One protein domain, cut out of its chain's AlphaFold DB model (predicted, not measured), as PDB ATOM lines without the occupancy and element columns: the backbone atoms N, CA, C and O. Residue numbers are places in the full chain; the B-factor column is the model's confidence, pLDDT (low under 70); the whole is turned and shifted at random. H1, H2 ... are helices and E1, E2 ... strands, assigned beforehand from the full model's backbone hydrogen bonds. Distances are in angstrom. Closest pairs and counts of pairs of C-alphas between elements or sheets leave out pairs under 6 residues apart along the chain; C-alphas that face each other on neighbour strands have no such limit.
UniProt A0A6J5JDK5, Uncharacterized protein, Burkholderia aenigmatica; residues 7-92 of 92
ATOM      1  N   ILE A   7       1.938 -36.430 -30.625       94.50
ATOM      2  CA  ILE A   7       1.722 -37.484 -29.632       94.50
ATOM      3  C   ILE A   7       0.851 -38.564 -30.257       94.50
ATOM      4  O   ILE A   7      -0.257 -38.281 -30.698       94.50
ATOM      5  N   VAL A   8       1.324 -39.809 -30.264       96.12
ATOM      6  CA  VAL A   8       0.493 -40.966 -30.618       96.12
ATOM      7  C   VAL A   8      -0.053 -41.557 -29.325       96.12
ATOM      8  O   VAL A   8       0.727 -41.968 -28.463       96.12
ATOM      9  N   VAL A   9      -1.375 -41.578 -29.167       95.06
ATOM     10  CA  VAL A   9      -2.025 -42.169 -27.983       95.06
ATOM     11  C   VAL A   9      -2.223 -43.681 -28.166       95.06
ATOM     12  O   VAL A   9      -2.164 -44.161 -29.301       95.06
ATOM     13  N   PRO A  10      -2.437 -44.467 -27.091       94.81
ATOM     14  CA  PRO A  10      -2.618 -45.921 -27.185       94.81
ATOM     15  C   PRO A  10      -3.712 -46.368 -28.166       94.81
ATOM     16  O   PRO A  10      -3.586 -47.418 -28.793       94.81
ATOM     17  N   GLU A  11      -4.755 -45.558 -28.334       92.50
ATOM     18  CA  GLU A  11      -5.875 -45.774 -29.254       92.50
ATOM     19  C   GLU A  11      -5.488 -45.561 -30.732       92.50
ATOM     20  O   GLU A  11      -6.245 -45.920 -31.633       92.50
ATOM     21  N   GLY A  12      -4.294 -45.018 -30.995       92.81
ATOM     22  CA  GLY A  12      -3.711 -44.839 -32.324       92.81
ATOM     23  C   GLY A  12      -3.955 -43.469 -32.956       92.81
ATOM     24  O   GLY A  12      -3.353 -43.179 -33.995       92.81
ATOM     25  N   GLU A  13      -4.790 -42.630 -32.341       97.19
ATOM     26  CA  GLU A  13      -4.986 -41.236 -32.741       97.19
ATOM     27  C   GLU A  13      -3.689 -40.437 -32.568       97.19
ATOM     28  O   GLU A  13      -2.839 -40.747 -31.726       97.19
ATOM     29  N   VAL A  14      -3.540 -39.391 -33.376       97.75
ATOM     30  CA  VAL A  14      -2.389 -38.492 -33.308       97.75
ATOM     31  C   VAL A  14      -2.865 -37.132 -32.833       97.75
ATOM     32  O   VAL A  14      -3.789 -36.555 -33.410       97.75
ATOM     33  N   LEU A  15      -2.226 -36.627 -31.784       96.44
ATOM     34  CA  LEU A  15      -2.478 -35.317 -31.206       96.44
ATOM     35  C   LEU A  15      -1.324 -34.367 -31.530       96.44
ATOM     36  O   LEU A  15      -0.173 -34.788 -31.648       96.44
ATOM     37  N   PHE A  16      -1.648 -33.088 -31.631       94.62
ATOM     38  CA  PHE A  16      -0.725 -31.978 -31.781       94.62
ATOM     39  C   PHE A  16      -1.032 -30.943 -30.705       94.62
ATOM     40  O   PHE A  16      -2.197 -30.680 -30.411       94.62
ATOM     41  N   ASP A  17       0.001 -30.354 -30.119       90.31
ATOM     42  CA  ASP A  17      -0.154 -29.220 -29.215       90.31
ATOM     43  C   ASP A  17       0.864 -28.140 -29.561       90.31
ATOM     44  O   ASP A  17       1.956 -28.446 -30.040       90.31
ATOM     45  N   ARG A  18       0.527 -26.880 -29.292       85.50
ATOM     46  CA  ARG A  18       1.399 -25.741 -29.576       85.50
ATOM     47  C   ARG A  18       1.968 -25.173 -28.285       85.50
ATOM     48  O   ARG A  18       1.243 -24.802 -27.359       85.50
ATOM     49  N   HIS A  19       3.287 -25.034 -28.236       80.00
ATOM     50  CA  HIS A  19       3.966 -24.364 -27.138       80.00
ATOM     51  C   HIS A  19       3.481 -22.920 -27.009       80.00
ATOM     52  O   HIS A  19       3.414 -22.176 -27.982       80.00
ATOM     53  N   GLY A  20       3.210 -22.492 -25.773       70.81
ATOM     54  CA  GLY A  20       2.899 -21.093 -25.469       70.81
ATOM     55  C   GLY A  20       1.415 -20.763 -25.291       70.81
ATOM     56  O   GLY A  20       1.113 -19.629 -24.936       70.81
ATOM     57  N   ALA A  21       0.499 -21.730 -25.414       64.75
ATOM     58  CA  ALA A  21      -0.940 -21.522 -25.189       64.75
ATOM     59  C   ALA A  21      -1.358 -21.357 -23.703       64.75
ATOM     60  O   ALA A  21      -2.541 -21.368 -23.373       64.75
ATOM     61  N   GLY A  22      -0.410 -21.209 -22.767       66.69
ATOM     62  CA  GLY A  22      -0.680 -21.034 -21.327       66.69
ATOM     63  C   GLY A  22      -1.088 -22.313 -20.579       66.69
ATOM     64  O   GLY A  22      -0.879 -22.398 -19.370       66.69
ATOM     65  N   ALA A  23      -1.579 -23.328 -21.289       74.69
ATOM     66  CA  ALA A  23      -1.779 -24.697 -20.829       74.69
ATOM     67  C   ALA A  23      -1.599 -25.660 -22.013       74.69
ATOM     68  O   ALA A  23      -1.837 -25.276 -23.153       74.69
ATOM     69  N   TRP A  24      -1.179 -26.894 -21.737       81.50
ATOM     70  CA  TRP A  24      -1.107 -27.946 -22.750       81.50
ATOM     71  C   TRP A  24      -2.521 -28.464 -23.028       81.50
ATOM     72  O   TRP A  24      -3.146 -29.051 -22.138       81.50
ATOM     73  N   THR A  25      -3.034 -28.227 -24.232       87.50
ATOM     74  CA  THR A  25      -4.354 -28.681 -24.685       87.50
ATOM     75  C   THR A  25      -4.224 -29.365 -26.046       87.50
ATOM     76  O   THR A  25      -4.561 -28.760 -27.066       87.50
ATOM     77  N   PRO A  26      -3.748 -30.622 -26.083       91.38
ATOM     78  CA  PRO A  26      -3.530 -31.325 -27.337       91.38
ATOM     79  C   PRO A  26      -4.829 -31.487 -28.129       91.38
ATOM     80  O   PRO A  26      -5.844 -31.949 -27.601       91.38
ATOM     81  N   LEU A  27      -4.778 -31.144 -29.411       94.19
ATOM     82  CA  LEU A  27      -5.856 -31.314 -30.376       94.19
ATOM     83  C   LEU A  27      -5.567 -32.516 -31.266       94.19
ATOM     84  O   LEU A  27      -4.420 -32.786 -31.615       94.19
ATOM     85  N   ARG A  28      -6.606 -33.246 -31.672       96.88
ATOM     86  CA  ARG A  28      -6.437 -34.362 -32.607       96.88
ATOM     87  C   ARG A  28      -6.077 -33.827 -33.994       96.88
ATOM     88  O   ARG A  28      -6.862 -33.106 -34.599       96.88
ATOM     89  N   VAL A  29      -4.907 -34.212 -34.495       97.25
ATOM     90  CA  VAL A  29      -4.393 -33.848 -35.828       97.25
ATOM     91  C   VAL A  29      -4.556 -34.980 -36.845       97.25
ATOM     92  O   VAL A  29      -4.487 -34.752 -38.047       97.25
ATOM     93  N   ALA A  30      -4.795 -36.213 -36.388       97.81
ATOM     94  CA  ALA A  30      -5.208 -37.312 -37.254       97.81
ATOM     95  C   ALA A  30      -5.938 -38.417 -36.472       97.81
ATOM     96  O   ALA A  30      -5.596 -38.681 -35.316       97.81
ATOM     97  N   PRO A  31      -6.880 -39.140 -37.106       97.38
ATOM     98  CA  PRO A  31      -7.592 -40.248 -36.466       97.38
ATOM     99  C   PRO A  31      -6.738 -41.517 -36.336       97.38
ATOM    100  O   PRO A  31      -7.070 -42.412 -35.567       97.38
ATOM    101  N   SER A  32      -5.650 -41.632 -37.102       97.19
ATOM    102  CA  SER A  32      -4.688 -42.722 -36.958       97.19
ATOM    103  C   SER A  32      -3.296 -42.324 -37.436       97.19
ATOM    104  O   SER A  32      -3.145 -41.408 -38.250       97.19
ATOM    105  N   LEU A  33      -2.279 -43.075 -37.006       95.81
ATOM    106  CA  LEU A  33      -0.906 -42.907 -37.489       95.81
ATOM    107  C   LEU A  33      -0.794 -43.005 -39.021       95.81
ATOM    108  O   LEU A  33       0.001 -42.290 -39.621       95.81
ATOM    109  N   THR A  34      -1.596 -43.852 -39.673       96.25
ATOM    110  CA  THR A  34      -1.603 -43.978 -41.140       96.25
ATOM    111  C   THR A  34      -2.088 -42.699 -41.818       96.25
ATOM    112  O   THR A  34      -1.455 -42.242 -42.767       96.25
ATOM    113  N   HIS A  35      -3.172 -42.100 -41.315       97.12
ATOM    114  CA  HIS A  35      -3.669 -40.825 -41.833       97.12
ATOM    115  C   HIS A  35      -2.632 -39.718 -41.631       97.12
ATOM    116  O   HIS A  35      -2.329 -38.975 -42.561       97.12
ATOM    117  N   PHE A  36      -2.015 -39.666 -40.446       97.12
ATOM    118  CA  PHE A  36      -0.965 -38.694 -40.157       97.12
ATOM    119  C   PHE A  36       0.261 -38.864 -41.063       97.12
ATOM    120  O   PHE A  36       0.768 -37.890 -41.610       97.12
ATOM    121  N   ALA A  37       0.722 -40.099 -41.274       96.69
ATOM    122  CA  ALA A  37       1.849 -40.385 -42.157       96.69
ATOM    123  C   ALA A  37       1.557 -39.980 -43.610       96.69
ATOM    124  O   ALA A  37       2.439 -39.452 -44.285       96.69
ATOM    125  N   HIS A  38       0.324 -40.181 -44.082       97.56
ATOM    126  CA  HIS A  38      -0.087 -39.740 -45.412       97.56
ATOM    127  C   HIS A  38      -0.114 -38.207 -45.523       97.56
ATOM    128  O   HIS A  38       0.439 -37.656 -46.472       97.56
ATOM    129  N   ALA A  39      -0.663 -37.517 -44.520       97.69
ATOM    130  CA  ALA A  39      -0.649 -36.057 -44.440       97.69
ATOM    131  C   ALA A  39       0.783 -35.484 -44.418       97.69
ATOM    132  O   ALA A  39       1.104 -34.561 -45.168       97.69
ATOM    133  N   LEU A  40       1.686 -36.081 -43.630       96.50
ATOM    134  CA  LEU A  40       3.105 -35.716 -43.618       96.50
ATOM    135  C   LEU A  40       3.793 -35.979 -44.958       96.50
ATOM    136  O   LEU A  40       4.628 -35.184 -45.382       96.50
ATOM    137  N   TRP A  41       3.465 -37.082 -45.632       97.62
ATOM    138  CA  TRP A  41       4.005 -37.364 -46.957       97.62
ATOM    139  C   TRP A  41       3.580 -36.298 -47.972       97.62
ATOM    140  O   TRP A  41       4.438 -35.793 -48.692       97.62
ATOM    141  N   ILE A  42       2.305 -35.888 -47.971       97.50
ATOM    142  CA  ILE A  42       1.795 -34.785 -48.803       97.50
ATOM    143  C   ILE A  42       2.571 -33.495 -48.522       97.50
ATOM    144  O   ILE A  42       3.022 -32.827 -49.453       97.50
ATOM    145  N   TRP A  43       2.756 -33.156 -47.244       96.69
ATOM    146  CA  TRP A  43       3.534 -31.987 -46.847       96.69
ATOM    147  C   TRP A  43       4.973 -32.050 -47.372       96.69
ATOM    148  O   TRP A  43       5.448 -31.090 -47.974       96.69
ATOM    149  N   CYS A  44       5.658 -33.183 -47.205       96.56
ATOM    150  CA  CYS A  44       7.021 -33.385 -47.697       96.56
ATOM    151  C   CYS A  44       7.116 -33.332 -49.230       96.56
ATOM    152  O   CYS A  44       8.059 -32.735 -49.751       96.56
ATOM    153  N   ASP A  45       6.158 -33.923 -49.949       97.69
ATOM    154  CA  ASP A  45       6.079 -33.878 -51.416       97.69
ATOM    155  C   ASP A  45       5.959 -32.435 -51.915       97.69
ATOM    156  O   ASP A  45       6.699 -32.012 -52.802       97.69
ATOM    157  N   LEU A  46       5.093 -31.637 -51.286       96.94
ATOM    158  CA  LEU A  46       4.932 -30.231 -51.637       96.94
ATOM    159  C   LEU A  46       6.157 -29.404 -51.234       96.94
ATOM    160  O   LEU A  46       6.752 -28.743 -52.082       96.94
ATOM    161  N   TYR A  47       6.559 -29.452 -49.963       96.19
ATOM    162  CA  TYR A  47       7.634 -28.621 -49.424       96.19
ATOM    163  C   TYR A  47       8.988 -28.944 -50.061       96.19
ATOM    164  O   TYR A  47       9.665 -28.049 -50.563       96.19
ATOM    165  N   VAL A  48       9.396 -30.217 -50.062       96.38
ATOM    166  CA  VAL A  48      10.716 -30.635 -50.555       96.38
ATOM    167  C   VAL A  48      10.684 -30.942 -52.047       96.38
ATOM    168  O   VAL A  48      11.603 -30.539 -52.754       96.38
ATOM    169  N   GLY A  49       9.663 -31.655 -52.521       96.38
ATOM    170  CA  GLY A  49       9.585 -32.110 -53.908       96.38
ATOM    171  C   GLY A  49       9.243 -30.982 -54.876       96.38
ATOM    172  O   GLY A  49      10.054 -30.627 -55.729       96.38
ATOM    173  N   LYS A  50       8.045 -30.407 -54.743       96.81
ATOM    174  CA  LYS A  50       7.522 -29.408 -55.685       96.81
ATOM    175  C   LYS A  50       8.151 -28.028 -55.502       96.81
ATOM    176  O   LYS A  50       8.518 -27.394 -56.486       96.81
ATOM    177  N   HIS A  51       8.243 -27.562 -54.260       96.00
ATOM    178  CA  HIS A  51       8.672 -26.199 -53.944       96.00
ATOM    179  C   HIS A  51      10.154 -26.087 -53.583       96.00
ATOM    180  O   HIS A  51      10.634 -24.982 -53.373       96.00
ATOM    181  N   ALA A  52      10.898 -27.197 -53.511       96.19
ATOM    182  CA  ALA A  52      12.334 -27.197 -53.216       96.19
ATOM    183  C   ALA A  52      12.720 -26.368 -51.969       96.19
ATOM    184  O   ALA A  52      13.806 -25.795 -51.902       96.19
ATOM    185  N   ARG A  53      11.839 -26.351 -50.960       95.25
ATOM    186  CA  ARG A  53      11.931 -25.586 -49.705       95.25
ATOM    187  C   ARG A  53      11.787 -24.064 -49.844       95.25
ATOM    188  O   ARG A  53      11.925 -23.365 -48.845       95.25
ATOM    189  N   ASP A  54      11.459 -23.565 -51.032       96.19
ATOM    190  CA  ASP A  54      11.168 -22.158 -51.316       96.19
ATOM    191  C   ASP A  54       9.657 -21.894 -51.213       96.19
ATOM    192  O   ASP A  54       8.903 -21.951 -52.189       96.19
ATOM    193  N   ILE A  55       9.198 -21.686 -49.976       95.94
ATOM    194  CA  ILE A  55       7.775 -21.471 -49.662       95.94
ATOM    195  C   ILE A  55       7.497 -20.139 -48.977       95.94
ATOM    196  O   ILE A  55       6.331 -19.833 -48.751       95.94
ATOM    197  N   VAL A  56       8.532 -19.374 -48.640       95.88
ATOM    198  CA  VAL A  56       8.397 -18.057 -48.011       95.88
ATOM    199  C   VAL A  56       8.544 -16.963 -49.055       95.88
ATOM    200  O   VAL A  56       9.212 -17.162 -50.070       95.88
ATOM    201  N   ASP A  57       7.871 -15.842 -48.853       93.94
ATOM    202  CA  ASP A  57       8.038 -14.653 -49.681       93.94
ATOM    203  C   ASP A  57       9.064 -13.673 -49.095       93.94
ATOM    204  O   ASP A  57       9.765 -13.973 -48.129       93.94
ATOM    205  N   ASP A  58       9.171 -12.494 -49.711       95.31
ATOM    206  CA  ASP A  58      10.151 -11.467 -49.340       95.31
ATOM    207  C   ASP A  58       9.865 -10.818 -47.968       95.31
ATOM    208  O   ASP A  58      10.646  -9.986 -47.506       95.31
ATOM    209  N   THR A  59       8.742 -11.163 -47.328       95.50
ATOM    210  CA  THR A  59       8.363 -10.730 -45.974       95.50
ATOM    211  C   THR A  59       8.592 -11.808 -44.913       95.50
ATOM    212  O   THR A  59       8.188 -11.625 -43.769       95.50
ATOM    213  N   ASP A  60       9.259 -12.908 -45.282       91.25
ATOM    214  CA  ASP A  60       9.449 -14.108 -44.457       91.25
ATOM    215  C   ASP A  60       8.128 -14.818 -44.078       91.25
ATOM    216  O   ASP A  60       8.110 -15.689 -43.205       91.25
ATOM    217  N   GLU A  61       7.018 -14.506 -44.759       94.56
ATOM    218  CA  GLU A  61       5.730 -15.182 -44.584       94.56
ATOM    219  C   GLU A  61       5.584 -16.364 -45.550       94.56
ATOM    220  O   GLU A  61       6.071 -16.342 -46.683       94.56
ATOM    221  N   ILE A  62       4.880 -17.422 -45.128       95.06
ATOM    222  CA  ILE A  62       4.576 -18.551 -46.015       95.06
ATOM    223  C   ILE A  62       3.626 -18.082 -47.121       95.06
ATOM    224  O   ILE A  62       2.526 -17.595 -46.861       95.06
ATOM    225  N   ARG A  63       4.012 -18.320 -48.378       96.00
ATOM    226  CA  ARG A  63       3.242 -17.951 -49.571       96.00
ATOM    227  C   ARG A  63       1.811 -18.513 -49.482       96.00
ATOM    228  O   ARG A  63       1.643 -19.737 -49.434       96.00
ATOM    229  N   PRO A  64       0.757 -17.679 -49.596       94.69
ATOM    230  CA  PRO A  64      -0.633 -18.139 -49.500       94.69
ATOM    231  C   PRO A  64      -1.003 -19.232 -50.511       94.69
ATOM    232  O   PRO A  64      -1.793 -20.124 -50.210       94.69
ATOM    233  N   ALA A  65      -0.403 -19.196 -51.705       94.94
ATOM    234  CA  ALA A  65      -0.610 -20.212 -52.735       94.94
ATOM    235  C   ALA A  65      -0.142 -21.607 -52.290       94.94
ATOM    236  O   ALA A  65      -0.798 -22.600 -52.596       94.94
ATOM    237  N   PHE A  66       0.958 -21.679 -51.535       96.06
ATOM    238  CA  PHE A  66       1.457 -22.935 -50.987       96.06
ATOM    239  C   PHE A  66       0.511 -23.473 -49.904       96.06
ATOM    240  O   PHE A  66       0.113 -24.634 -49.968       96.06
ATOM    241  N   LEU A  67       0.057 -22.624 -48.972       95.75
ATOM    242  CA  LEU A  67      -0.921 -23.021 -47.948       95.75
ATOM    243  C   LEU A  67      -2.244 -23.508 -48.558       95.75
ATOM    244  O   LEU A  67      -2.817 -24.490 -48.088       95.75
ATOM    245  N   ALA A  68      -2.718 -22.852 -49.620       95.56
ATOM    246  CA  ALA A  68      -3.922 -23.266 -50.334       95.56
ATOM    247  C   ALA A  68      -3.760 -24.650 -50.986       95.56
ATOM    248  O   ALA A  68      -4.675 -25.473 -50.917       95.56
ATOM    249  N   GLU A  69      -2.599 -24.933 -51.582       96.50
ATOM    250  CA  GLU A  69      -2.320 -26.238 -52.185       96.50
ATOM    251  C   GLU A  69      -2.193 -27.347 -51.136       96.50
ATOM    252  O   GLU A  69      -2.776 -28.420 -51.311       96.50
ATOM    253  N   VAL A  70      -1.499 -27.080 -50.024       96.56
ATOM    254  CA  VAL A  70      -1.420 -28.011 -48.889       96.56
ATOM    255  C   VAL A  70      -2.823 -28.322 -48.392       96.56
ATOM    256  O   VAL A  70      -3.190 -29.492 -48.316       96.56
ATOM    257  N   ARG A  71      -3.647 -27.297 -48.143       96.25
ATOM    258  CA  ARG A  71      -5.020 -27.499 -47.676       96.25
ATOM    259  C   ARG A  71      -5.843 -28.335 -48.648       96.25
ATOM    260  O   ARG A  71      -6.522 -29.257 -48.215       96.25
ATOM    261  N   SER A  72      -5.746 -28.050 -49.946       96.00
ATOM    262  CA  SER A  72      -6.469 -28.809 -50.967       96.00
ATOM    263  C   SER A  72      -6.117 -30.296 -50.943       96.00
ATOM    264  O   SER A  72      -7.021 -31.111 -51.066       96.00
ATOM    265  N   ARG A  73      -4.836 -30.661 -50.794       96.56
ATOM    266  CA  ARG A  73      -4.421 -32.074 -50.777       96.56
ATOM    267  C   ARG A  73      -4.675 -32.752 -49.433       96.56
ATOM    268  O   ARG A  73      -4.985 -33.938 -49.393       96.56
ATOM    269  N   ILE A  74      -4.539 -32.018 -48.332       96.38
ATOM    270  CA  ILE A  74      -4.768 -32.551 -46.985       96.38
ATOM    271  C   ILE A  74      -6.245 -32.880 -46.757       96.38
ATOM    272  O   ILE A  74      -6.528 -33.876 -46.097       96.38
ATOM    273  N   SER A  75      -7.176 -32.123 -47.343       92.62
ATOM    274  CA  SER A  75      -8.613 -32.431 -47.279       92.62
ATOM    275  C   SER A  75      -8.993 -33.787 -47.897       92.62
ATOM    276  O   SER A  75     -10.032 -34.333 -47.541       92.62
ATOM    277  N   ASP A  76      -8.152 -34.367 -48.759       91.12
ATOM    278  CA  ASP A  76      -8.349 -35.733 -49.272       91.12
ATOM    279  C   ASP A  76      -7.780 -36.810 -48.325       91.12
ATOM    280  O   ASP A  76      -8.121 -37.991 -48.430       91.12
ATOM    281  N   ALA A  77      -6.884 -36.427 -47.409       91.69
ATOM    282  CA  ALA A  77      -6.146 -37.330 -46.525       91.69
ATOM    283  C   ALA A  77      -6.615 -37.298 -45.063       91.69
ATOM    284  O   ALA A  77      -6.360 -38.254 -44.331       91.69
ATOM    285  N   LEU A  78      -7.268 -36.220 -44.627       96.81
ATOM    286  CA  LEU A  78      -7.758 -36.020 -43.264       96.81
ATOM    287  C   LEU A  78      -9.220 -35.555 -43.282       96.81
ATOM    288  O   LEU A  78      -9.601 -34.809 -44.183       96.81
ATOM    289  N   PRO A  79     -10.033 -35.930 -42.276       96.69
ATOM    290  CA  PRO A  79     -11.326 -35.288 -42.084       96.69
ATOM    291  C   PRO A  79     -11.157 -33.790 -41.778       96.69
ATOM    292  O   PRO A  79     -10.116 -33.358 -41.282       96.69
ATOM    293  N   ASP A  80     -12.191 -32.993 -42.062       95.38
ATOM    294  CA  ASP A  80     -12.105 -31.524 -42.057       95.38
ATOM    295  C   ASP A  80     -11.595 -30.918 -40.738       95.38
ATOM    296  O   ASP A  80     -10.860 -29.927 -40.759       95.38
ATOM    297  N   ALA A  81     -11.972 -31.498 -39.596       95.94
ATOM    298  CA  ALA A  81     -11.553 -31.009 -38.283       95.94
ATOM    299  C   ALA A  81     -10.044 -31.208 -38.067       95.94
ATOM    300  O   ALA A  81      -9.338 -30.280 -37.684       95.94
ATOM    301  N   GLU A  82      -9.534 -32.397 -38.371       97.38
ATOM    302  CA  GLU A  82      -8.118 -32.741 -38.279       97.38
ATOM    303  C   GLU A  82      -7.286 -32.009 -39.334       97.38
ATOM    304  O   GLU A  82      -6.174 -31.572 -39.047       97.38
ATOM    305  N   ALA A  83      -7.832 -31.816 -40.538       97.12
ATOM    306  CA  ALA A  83      -7.206 -31.016 -41.583       97.12
ATOM    307  C   ALA A  83      -6.981 -29.568 -41.120       97.12
ATOM    308  O   ALA A  83      -5.928 -29.000 -41.400       97.12
ATOM    309  N   ALA A  84      -7.926 -28.976 -40.379       95.75
ATOM    310  CA  ALA A  84      -7.749 -27.645 -39.802       95.75
ATOM    311  C   ALA A  84      -6.593 -27.611 -38.786       95.75
ATOM    312  O   ALA A  84      -5.716 -26.757 -38.903       95.75
ATOM    313  N   VAL A  85      -6.529 -28.586 -37.871       95.38
ATOM    314  CA  VAL A  85      -5.428 -28.705 -36.892       95.38
ATOM    315  C   VAL A  85      -4.082 -28.931 -37.592       95.38
ATOM    316  O   VAL A  85      -3.065 -28.358 -37.201       95.38
ATOM    317  N   PHE A  86      -4.050 -29.718 -38.670       96.12
ATOM    318  CA  PHE A  86      -2.834 -29.918 -39.462       96.12
ATOM    319  C   PHE A  86      -2.382 -28.619 -40.140       96.12
ATOM    320  O   PHE A  86      -1.190 -28.317 -40.171       96.12
ATOM    321  N   MET A  87      -3.322 -27.825 -40.658       95.25
ATOM    322  CA  MET A  87      -3.007 -26.517 -41.238       95.25
ATOM    323  C   MET A  87      -2.484 -25.530 -40.190       95.25
ATOM    324  O   MET A  87      -1.590 -24.752 -40.511       95.25
ATOM    325  N   GLU A  88      -2.970 -25.586 -38.947       92.31
ATOM    326  CA  GLU A  88      -2.386 -24.825 -37.837       92.31
ATOM    327  C   GLU A  88      -0.940 -25.263 -37.581       92.31
ATOM    328  O   GLU A  88      -0.046 -24.425 -37.546       92.31
ATOM    329  N   MET A  89      -0.668 -26.567 -37.484       91.31
ATOM    330  CA  MET A  89       0.701 -27.085 -37.330       91.31
ATOM    331  C   MET A  89       1.654 -26.586 -38.437       91.31
ATOM    332  O   MET A  89       2.827 -26.336 -38.180       91.31
ATOM    333  N   VAL A  90       1.149 -26.435 -39.661       90.69
ATOM    334  CA  VAL A  90       1.898 -25.996 -40.847       90.69
ATOM    335  C   VAL A  90       2.155 -24.487 -40.896       90.69
ATOM    336  O   VAL A  90       3.229 -24.068 -41.327       90.69
ATOM    337  N   ALA A  91       1.165 -23.673 -40.529       84.56
ATOM    338  CA  ALA A  91       1.205 -22.225 -40.739       84.56
ATOM    339  C   ALA A  91       2.097 -21.475 -39.734       84.56
ATOM    340  O   ALA A  91       2.499 -20.348 -40.019       84.56
ATOM    341  N   GLY A  92       2.432 -22.105 -38.601       70.12
ATOM    342  CA  GLY A  92       3.145 -21.461 -37.492       70.12
ATOM    343  C   GLY A  92       2.227 -20.788 -36.485       70.12
ATOM    344  O   GLY A  92       1.061 -20.457 -36.799       70.12
TER     345      GLY A  92
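What this domain is: This is residues 7 to 92 of the 92 residues of an uncharacterized protein of Burkholderia aenigmatica (UniProt A0A6J5JDK5). A short strand hairpin, E1 and E2, packs on H3 at one end of three helices, where the backbone folds back twice, from H1 to H2 and from H2 to H3. The printed part has 86 residues, with named elements in the order E1, E2, H1, H2, H3; its class is mostly helix. It is compact, with a radius of gyration of the C-alphas of 13.4 A and spans of 41 by 30 by 19 A.

How they stand to each other: E1, residues 14 to 16, and E2, residues 27 to 30, form an antiparallel hairpin; N 16 and O 27 are within hydrogen-bond range at 2.8 A. H1, residues 33 to 50, touches H2, residues 64 to 74, with residues 39 to 46 alone; the closest C-alphas, of Ala 39 and Ile 74, are 6.0 A apart. This helical hairpin runs opposite ways at 35.1 degrees, only just a steep tilt. H3, residues 80 to 91, touches H2 in another helical hairpin, closest at the C-alphas of Ala 83 and Ile 74, 6.1 A. The closest C-alphas of E2 and H3, Val 29 and Glu 82, are 4.6 A apart. Every O i to N i+4 pair is within hydrogen-bond range in H1, H2 and H3.

Where its parts are: E1 begins at C-alpha 14 (-2.389, -38.492, -33.308). H1 measures 24.2 A, H2 15.2 A and H3 16.3 A, ending at C-alpha 91 (1.205, -22.225, -40.739).

The domain as a whole: The farthest C-alphas, of Pro 10 and Asp 58, are 42.9 A apart. The printed part has no cut; the link from H1 to H2 is long, and residues 21 to 22 have pLDDT under 70.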